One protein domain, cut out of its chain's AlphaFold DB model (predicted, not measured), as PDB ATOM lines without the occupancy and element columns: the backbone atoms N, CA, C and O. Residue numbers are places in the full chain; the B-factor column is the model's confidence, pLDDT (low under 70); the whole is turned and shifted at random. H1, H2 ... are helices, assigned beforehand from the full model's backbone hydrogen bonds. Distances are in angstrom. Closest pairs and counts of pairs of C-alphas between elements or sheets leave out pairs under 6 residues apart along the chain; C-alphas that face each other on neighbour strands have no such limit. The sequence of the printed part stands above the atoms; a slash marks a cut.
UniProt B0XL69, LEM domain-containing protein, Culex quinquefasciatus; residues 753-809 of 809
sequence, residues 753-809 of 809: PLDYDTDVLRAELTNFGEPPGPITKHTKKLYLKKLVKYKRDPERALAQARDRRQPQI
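Overview. This is residues 753 to 809 of the 809 residues of the protein "LEM domain-containing protein" of Culex quinquefasciatus (UniProt B0XL69). H1 packs along H2, the longest helix, and H3 turns off at the end of H2 to make a corner, away from H1. The 57 printed residues, with named helices H1, H2, H3 in order and no named strand, are all helix in class. The whole is only just compact, close to loose, with a radius of gyration of the C-alphas of 11.8 A, and elongated, 39 by 24 by 15 A.

Arrangement. H2, residues 777 to 790, touches H1, residues 758 to 767; the closest C-alphas, of Leu 787 and Leu 765, are 6.3 A apart. They run the same way at a shallow tilt of 34 degrees, only just short of steep. With residues 789 to 790 alone, H2 only just touches H3, residues 794 to 803, and only at the corner, with 3 pairs of C-alphas within 8 A; the closest, of Tyr 790 and Ala 797, are 5.3 A apart. They run opposite ways at a steep tilt of 68 degrees, only just short of perpendicular. H1 and H3 are apart. Each O i to N i+4 pair is within hydrogen-bond range in H1 and H3, and 8 of 10 in H2.

Along the chain. H2 spans 20.5 A, H1 14.3 A and H3 14.4 A from first to last C-alpha. C-alpha 758 is at (-8.946, -33.670, -51.286), C-alpha 803 at (-29.466, -46.997, -44.319).

Size, cuts and confidence. The C-alphas of Pro 753 and Ile 809, the farthest apart, are 41.3 A apart. The printed part has no cut and no long link. Residues 808 to 809 have pLDDT under 70.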
ATOM      1  N   PRO A 753      -9.366 -25.586 -42.815       89.25
ATOM      2  CA  PRO A 753      -8.938 -24.677 -43.875       89.25
ATOM      3  C   PRO A 753      -9.400 -25.150 -45.255       89.25
ATOM      4  O   PRO A 753      -9.430 -26.353 -45.525       89.25
ATOM      5  N   LEU A 754      -9.765 -24.221 -46.143       89.81
ATOM      6  CA  LEU A 754     -10.335 -24.575 -47.451       89.81
ATOM      7  C   LEU A 754      -9.359 -25.408 -48.308       89.81
ATOM      8  O   LEU A 754      -9.774 -26.142 -49.208       89.81
ATOM      9  N   ASP A 755      -8.075 -25.341 -47.972       94.56
ATOM     10  CA  ASP A 755      -6.952 -26.011 -48.619       94.56
ATOM     11  C   ASP A 755      -6.798 -27.487 -48.216       94.56
ATOM     12  O   ASP A 755      -6.186 -28.235 -48.970       94.56
ATOM     13  N   TYR A 756      -7.458 -27.941 -47.137       96.81
ATOM     14  CA  TYR A 756      -7.469 -29.328 -46.628       96.81
ATOM     15  C   TYR A 756      -7.474 -30.381 -47.749       96.81
ATOM     16  O   TYR A 756      -8.347 -30.330 -48.613       96.81
ATOM     17  N   ASP A 757      -6.523 -31.312 -47.766       97.50
ATOM     18  CA  ASP A 757      -6.284 -32.193 -48.919       97.50
ATOM     19  C   ASP A 757      -7.552 -32.966 -49.357       97.50
ATOM     20  O   ASP A 757      -8.300 -33.520 -48.545       97.50
ATOM     21  N   THR A 758      -7.817 -32.971 -50.665       97.75
ATOM     22  CA  THR A 758      -8.946 -33.670 -51.286       97.75
ATOM     23  C   THR A 758      -8.871 -35.187 -51.164       97.75
ATOM     24  O   THR A 758      -9.925 -35.822 -51.095       97.75
ATOM     25  N   ASP A 759      -7.679 -35.776 -51.116       97.38
ATOM     26  CA  ASP A 759      -7.520 -37.229 -51.015       97.38
ATOM     27  C   ASP A 759      -7.564 -37.693 -49.554       97.38
ATOM     28  O   ASP A 759      -8.232 -38.685 -49.256       97.38
ATOM     29  N   VAL A 760      -7.036 -36.897 -48.614       97.50
ATOM     30  CA  VAL A 760      -7.294 -37.074 -47.168       97.50
ATOM     31  C   VAL A 760      -8.791 -36.945 -46.864       97.50
ATOM     32  O   VAL A 760      -9.357 -37.779 -46.157       97.50
ATOM     33  N   LEU A 761      -9.481 -35.963 -47.459       97.56
ATOM     34  CA  LEU A 761     -10.935 -35.813 -47.334       97.56
ATOM     35  C   LEU A 761     -11.705 -37.006 -47.924       97.56
ATOM     36  O   LEU A 761     -12.731 -37.404 -47.367       97.56
ATOM     37  N   ARG A 762     -11.220 -37.599 -49.025       97.69
ATOM     38  CA  ARG A 762     -11.793 -38.829 -49.595       97.69
ATOM     39  C   ARG A 762     -11.606 -40.010 -48.646       97.69
ATOM     40  O   ARG A 762     -12.576 -40.729 -48.405       97.69
ATOM     41  N   ALA A 763     -10.408 -40.185 -48.091       97.44
ATOM     42  CA  ALA A 763     -10.093 -41.256 -47.149       97.44
ATOM     43  C   ALA A 763     -10.945 -41.159 -45.872       97.44
ATOM     44  O   ALA A 763     -11.655 -42.107 -45.540       97.44
ATOM     45  N   GLU A 764     -10.974 -40.001 -45.202       96.75
ATOM     46  CA  GLU A 764     -11.745 -39.846 -43.963       96.75
ATOM     47  C   GLU A 764     -13.255 -40.052 -44.168       96.75
ATOM     48  O   GLU A 764     -13.895 -40.707 -43.349       96.75
ATOM     49  N   LEU A 765     -13.843 -39.557 -45.265       96.50
ATOM     50  CA  LEU A 765     -15.265 -39.796 -45.558       96.50
ATOM     51  C   LEU A 765     -15.561 -41.262 -45.904       96.50
ATOM     52  O   LEU A 765     -16.588 -41.796 -45.477       96.50
ATOM     53  N   THR A 766     -14.641 -41.933 -46.602       96.25
ATOM     54  CA  THR A 766     -14.745 -43.370 -46.895       96.25
ATOM     55  C   THR A 766     -14.687 -44.202 -45.609       96.25
ATOM     56  O   THR A 766     -15.465 -45.147 -45.473       96.25
ATOM     57  N   ASN A 767     -13.879 -43.798 -44.621       96.25
ATOM     58  CA  ASN A 767     -13.830 -44.424 -43.292       96.25
ATOM     59  C   ASN A 767     -15.155 -44.281 -42.512       96.25
ATOM     60  O   ASN A 767     -15.513 -45.173 -41.747       96.25
ATOM     61  N   PHE A 768     -15.935 -43.217 -42.748       95.44
ATOM     62  CA  PHE A 768     -17.312 -43.086 -42.234       95.44
ATOM     63  C   PHE A 768     -18.363 -43.861 -43.059       95.44
ATOM     64  O   PHE A 768     -19.560 -43.778 -42.780       95.44
ATOM     65  N   GLY A 769     -17.940 -44.636 -44.061       93.81
ATOM     66  CA  GLY A 769     -18.784 -45.552 -44.831       93.81
ATOM     67  C   GLY A 769     -19.504 -44.938 -46.035       93.81
ATOM     68  O   GLY A 769     -20.147 -45.688 -46.779       93.81
ATOM     69  N   GLU A 770     -19.380 -43.629 -46.271       89.94
ATOM     70  CA  GLU A 770     -19.906 -42.940 -47.456       89.94
ATOM     71  C   GLU A 770     -18.745 -42.575 -48.405       89.94
ATOM     72  O   GLU A 770     -18.154 -41.506 -48.245       89.94
ATOM     73  N   PRO A 771     -18.397 -43.427 -49.395       93.75
ATOM     74  CA  PRO A 771     -17.379 -43.081 -50.384       93.75
ATOM     75  C   PRO A 771     -17.849 -41.849 -51.178       93.75
ATOM     76  O   PRO A 771     -18.899 -41.906 -51.828       93.75
ATOM     77  N   PRO A 772     -17.138 -40.709 -51.116       95.75
ATOM     78  CA  PRO A 772     -17.608 -39.490 -51.753       95.75
ATOM     79  C   PRO A 772     -17.370 -39.548 -53.265       95.75
ATOM     80  O   PRO A 772     -16.302 -39.944 -53.730       95.75
ATOM     81  N   GLY A 773     -18.358 -39.086 -54.035       96.56
ATOM     82  CA  GLY A 773     -18.179 -38.811 -55.462       96.56
ATOM     83  C   GLY A 773     -17.191 -37.656 -55.710       96.56
ATOM     84  O   GLY A 773     -16.719 -37.042 -54.749       96.56
ATOM     85  N   PRO A 774     -16.912 -37.305 -56.981       97.38
ATOM     86  CA  PRO A 774     -15.871 -36.352 -57.367       97.38
ATOM     87  C   PRO A 774     -15.788 -35.093 -56.483       97.38
ATOM     88  O   PRO A 774     -16.729 -34.298 -56.377       97.38
ATOM     89  N   ILE A 775     -14.634 -34.926 -55.827       97.44
ATOM     90  CA  ILE A 775     -14.359 -33.807 -54.921       97.44
ATOM     91  C   ILE A 775     -13.789 -32.649 -55.744       97.44
ATOM     92  O   ILE A 775     -12.583 -32.520 -55.936       97.44
ATOM     93  N   THR A 776     -14.681 -31.810 -56.260       97.56
ATOM     94  CA  THR A 776     -14.360 -30.575 -56.981       97.56
ATOM     95  C   THR A 776     -14.146 -29.426 -55.993       97.56
ATOM     96  O   THR A 776     -14.557 -29.506 -54.834       97.56
ATOM     97  N   LYS A 777     -13.600 -28.288 -56.453       96.12
ATOM     98  CA  LYS A 777     -13.466 -27.067 -55.628       96.12
ATOM     99  C   LYS A 777     -14.785 -26.647 -54.948       96.12
ATOM    100  O   LYS A 777     -14.753 -26.153 -53.825       96.12
ATOM    101  N   HIS A 778     -15.940 -26.881 -55.586       94.56
ATOM    102  CA  HIS A 778     -17.253 -26.550 -55.018       94.56
ATOM    103  C   HIS A 778     -17.829 -27.655 -54.108       94.56
ATOM    104  O   HIS A 778     -18.376 -27.328 -53.051       94.56
ATOM    105  N   THR A 779     -17.680 -28.950 -54.431       97.00
ATOM    106  CA  THR A 779     -18.165 -30.023 -53.536       97.00
ATOM    107  C   THR A 779     -17.282 -30.190 -52.298       97.00
ATOM    108  O   THR A 779     -17.803 -30.546 -51.239       97.00
ATOM    109  N   LYS A 780     -15.990 -29.832 -52.364       97.19
ATOM    110  CA  LYS A 780     -15.036 -29.843 -51.237       97.19
ATOM    111  C   LYS A 780     -15.607 -29.204 -49.966       97.19
ATOM    112  O   LYS A 780     -15.562 -29.823 -48.909       97.19
ATOM    113  N   LYS A 781     -16.242 -28.026 -50.060       96.56
ATOM    114  CA  LYS A 781     -16.850 -27.321 -48.909       96.56
ATOM    115  C   LYS A 781     -18.052 -28.066 -48.301       96.56
ATOM    116  O   LYS A 781     -18.254 -28.020 -47.088       96.56
ATOM    117  N   LEU A 782     -18.835 -28.777 -49.118       96.31
ATOM    118  CA  LEU A 782     -19.933 -29.634 -48.648       96.31
ATOM    119  C   LEU A 782     -19.393 -30.894 -47.960       96.31
ATOM    120  O   LEU A 782     -19.888 -31.275 -46.899       96.31
ATOM    121  N   TYR A 783     -18.352 -31.500 -48.528       97.12
ATOM    122  CA  TYR A 783     -17.673 -32.667 -47.970       97.12
ATOM    123  C   TYR A 783     -16.944 -32.351 -46.655       97.12
ATOM    124  O   TYR A 783     -17.099 -33.100 -45.695       97.12
ATOM    125  N   LEU A 784     -16.292 -31.190 -46.533       97.19
ATOM    126  CA  LEU A 784     -15.736 -30.687 -45.268       97.19
ATOM    127  C   LEU A 784     -16.825 -30.520 -44.193       97.19
ATOM    128  O   LEU A 784     -16.647 -30.918 -43.043       97.19
ATOM    129  N   LYS A 785     -18.000 -29.992 -44.568       96.12
ATOM    130  CA  LYS A 785     -19.146 -29.852 -43.654       96.12
ATOM    131  C   LYS A 785     -19.759 -31.207 -43.261       96.12
ATOM    132  O   LYS A 785     -20.197 -31.349 -42.120       96.12
ATOM    133  N   LYS A 786     -19.770 -32.205 -44.157       96.12
ATOM    134  CA  LYS A 786     -20.118 -33.602 -43.821       96.12
ATOM    135  C   LYS A 786     -19.111 -34.206 -42.846       96.12
ATOM    136  O   LYS A 786     -19.523 -34.731 -41.819       96.12
ATOM    137  N   LEU A 787     -17.819 -34.061 -43.116       96.31
ATOM    138  CA  LEU A 787     -16.743 -34.573 -42.272       96.31
ATOM    139  C   LEU A 787     -16.821 -34.007 -40.843       96.31
ATOM    140  O   LEU A 787     -16.802 -34.763 -39.876       96.31
ATOM    141  N   VAL A 788     -17.019 -32.693 -40.701       96.38
ATOM    142  CA  VAL A 788     -17.233 -32.033 -39.397       96.38
ATOM    143  C   VAL A 788     -18.516 -32.511 -38.699       96.38
ATOM    144  O   VAL A 788     -18.572 -32.498 -37.473       96.38
ATOM    145  N   LYS A 789     -19.548 -32.944 -39.435       95.38
ATOM    146  CA  LYS A 789     -20.748 -33.570 -38.851       95.38
ATOM    147  C   LYS A 789     -20.450 -34.998 -38.371       95.38
ATOM    148  O   LYS A 789     -20.867 -35.367 -37.277       95.38
ATOM    149  N   TYR A 790     -19.722 -35.789 -39.158       95.25
ATOM    150  CA  TYR A 790     -19.375 -37.174 -38.828       95.25
ATOM    151  C   TYR A 790     -18.371 -37.280 -37.670       95.25
ATOM    152  O   TYR A 790     -18.523 -38.150 -36.820       95.25
ATOM    153  N   LYS A 791     -17.436 -36.329 -37.549       94.94
ATOM    154  CA  LYS A 791     -16.537 -36.197 -36.388       94.94
ATOM    155  C   LYS A 791     -17.234 -35.744 -35.088       94.94
ATOM    156  O   LYS A 791     -16.596 -35.768 -34.044       94.94
ATOM    157  N   ARG A 792     -18.520 -35.354 -35.127       94.44
ATOM    158  CA  ARG A 792     -19.354 -35.105 -33.926       94.44
ATOM    159  C   ARG A 792     -20.239 -36.294 -33.573       94.44
ATOM    160  O   ARG A 792     -20.233 -36.735 -32.433       94.44
ATOM    161  N   ASP A 793     -20.985 -36.794 -34.561       94.94
ATOM    162  CA  ASP A 793     -21.981 -37.853 -34.390       94.94
ATOM    163  C   ASP A 793     -21.519 -39.146 -35.126       94.94
ATOM    164  O   ASP A 793     -22.166 -39.540 -36.105       94.94
ATOM    165  N   PRO A 794     -20.415 -39.824 -34.739       92.81
ATOM    166  CA  PRO A 794     -19.858 -40.942 -35.515       92.81
ATOM    167  C   PRO A 794     -20.823 -42.134 -35.630       92.81
ATOM    168  O   PRO A 794     -20.984 -42.698 -36.710       92.81
ATOM    169  N   GLU A 795     -21.560 -42.464 -34.567       93.06
ATOM    170  CA  GLU A 795     -22.608 -43.497 -34.600       93.06
ATOM    171  C   GLU A 795     -23.717 -43.157 -35.607       93.06
ATOM    172  O   GLU A 795     -24.199 -44.008 -36.354       93.06
ATOM    173  N   ARG A 796     -24.093 -41.876 -35.679       90.50
ATOM    174  CA  ARG A 796     -25.126 -41.375 -36.591       90.50
ATOM    175  C   ARG A 796     -24.631 -41.299 -38.034       90.50
ATOM    176  O   ARG A 796     -25.442 -41.427 -38.950       90.50
ATOM    177  N   ALA A 797     -23.330 -41.095 -38.240       88.56
ATOM    178  CA  ALA A 797     -22.684 -41.238 -39.541       88.56
ATOM    179  C   ALA A 797     -22.821 -42.681 -40.041       88.56
ATOM    180  O   ALA A 797     -23.382 -42.908 -41.112       88.56
ATOM    181  N   LEU A 798     -22.411 -43.648 -39.212       88.94
ATOM    182  CA  LEU A 798     -22.475 -45.078 -39.517       88.94
ATOM    183  C   LEU A 798     -23.914 -45.566 -39.742       88.94
ATOM    184  O   LEU A 798     -24.153 -46.329 -40.676       88.94
ATOM    185  N   ALA A 799     -24.886 -45.085 -38.962       90.81
ATOM    186  CA  ALA A 799     -26.305 -45.359 -39.201       90.81
ATOM    187  C   ALA A 799     -26.770 -44.833 -40.574       90.81
ATOM    188  O   ALA A 799     -27.342 -45.584 -41.361       90.81
ATOM    189  N   GLN A 800     -26.451 -43.577 -40.917       89.06
ATOM    190  CA  GLN A 800     -26.812 -42.993 -42.219       89.06
ATOM    191  C   GLN A 800     -26.078 -43.644 -43.406       89.06
ATOM    192  O   GLN A 800     -26.605 -43.635 -44.519       89.06
ATOM    193  N   ALA A 801     -24.893 -44.223 -43.189       85.12
ATOM    194  CA  ALA A 801     -24.192 -45.027 -44.186       85.12
ATOM    195  C   ALA A 801     -24.830 -46.419 -44.364       85.12
ATOM    196  O   ALA A 801     -24.958 -46.884 -45.496       85.12
ATOM    197  N   ARG A 802     -25.280 -47.067 -43.278       87.25
ATOM    198  CA  ARG A 802     -25.988 -48.362 -43.319       87.25
ATOM    199  C   ARG A 802     -27.343 -48.258 -44.022       87.25
ATOM    200  O   ARG A 802     -27.578 -49.021 -44.954       87.25
ATOM    201  N   ASP A 803     -28.163 -47.263 -43.674       87.88
ATOM    202  CA  ASP A 803     -29.466 -46.997 -44.319       87.88
ATOM    203  C   ASP A 803     -29.351 -46.803 -45.846       87.88
ATOM    204  O   ASP A 803     -30.295 -47.067 -46.585       87.88
ATOM    205  N   ARG A 804     -28.193 -46.334 -46.334       81.25
ATOM    206  CA  ARG A 804     -27.906 -46.115 -47.765       81.25
ATOM    207  C   ARG A 804     -27.365 -47.339 -48.503       81.25
ATOM    208  O   ARG A 804     -27.311 -47.303 -49.728       81.25
ATOM    209  N   ARG A 805     -26.926 -48.382 -47.790       78.00
ATOM    210  CA  ARG A 805     -26.348 -49.604 -48.380       78.00
ATOM    211  C   ARG A 805     -27.341 -50.754 -48.516       78.00
ATOM    212  O   ARG A 805     -26.998 -51.738 -49.160       78.00
ATOM    213  N   GLN A 806     -28.546 -50.649 -47.953       78.50
ATOM    214  CA  GLN A 806     -29.599 -51.606 -48.283       78.50
ATOM    215  C   GLN A 806     -30.087 -51.347 -49.719       78.50
ATOM    216  O   GLN A 806     -30.524 -50.228 -50.005       78.50
ATOM    217  N   PRO A 807     -30.000 -52.331 -50.635       71.31
ATOM    218  CA  PRO A 807     -30.594 -52.193 -51.957       71.31
ATOM    219  C   PRO A 807     -32.112 -52.047 -51.824       71.31
ATOM    220  O   PRO A 807     -32.733 -52.675 -50.967       71.31
ATOM    221  N   GLN A 808     -32.718 -51.227 -52.685       52.94
ATOM    222  CA  GLN A 808     -34.169 -51.227 -52.849       52.94
ATOM    223  C   GLN A 808     -34.540 -52.430 -53.717       52.94
ATOM    224  O   GLN A 808     -34.423 -52.368 -54.940       52.94
ATOM    225  N   ILE A 809     -34.901 -53.520 -53.037       65.31
ATOM    226  CA  ILE A 809     -35.500 -54.742 -53.590       65.31
ATOM    227  C   ILE A 809     -37.016 -54.527 -53.695       65.31
ATOM    228  O   ILE A 809     -37.590 -54.020 -52.701       65.31
TER     229      ILE A 809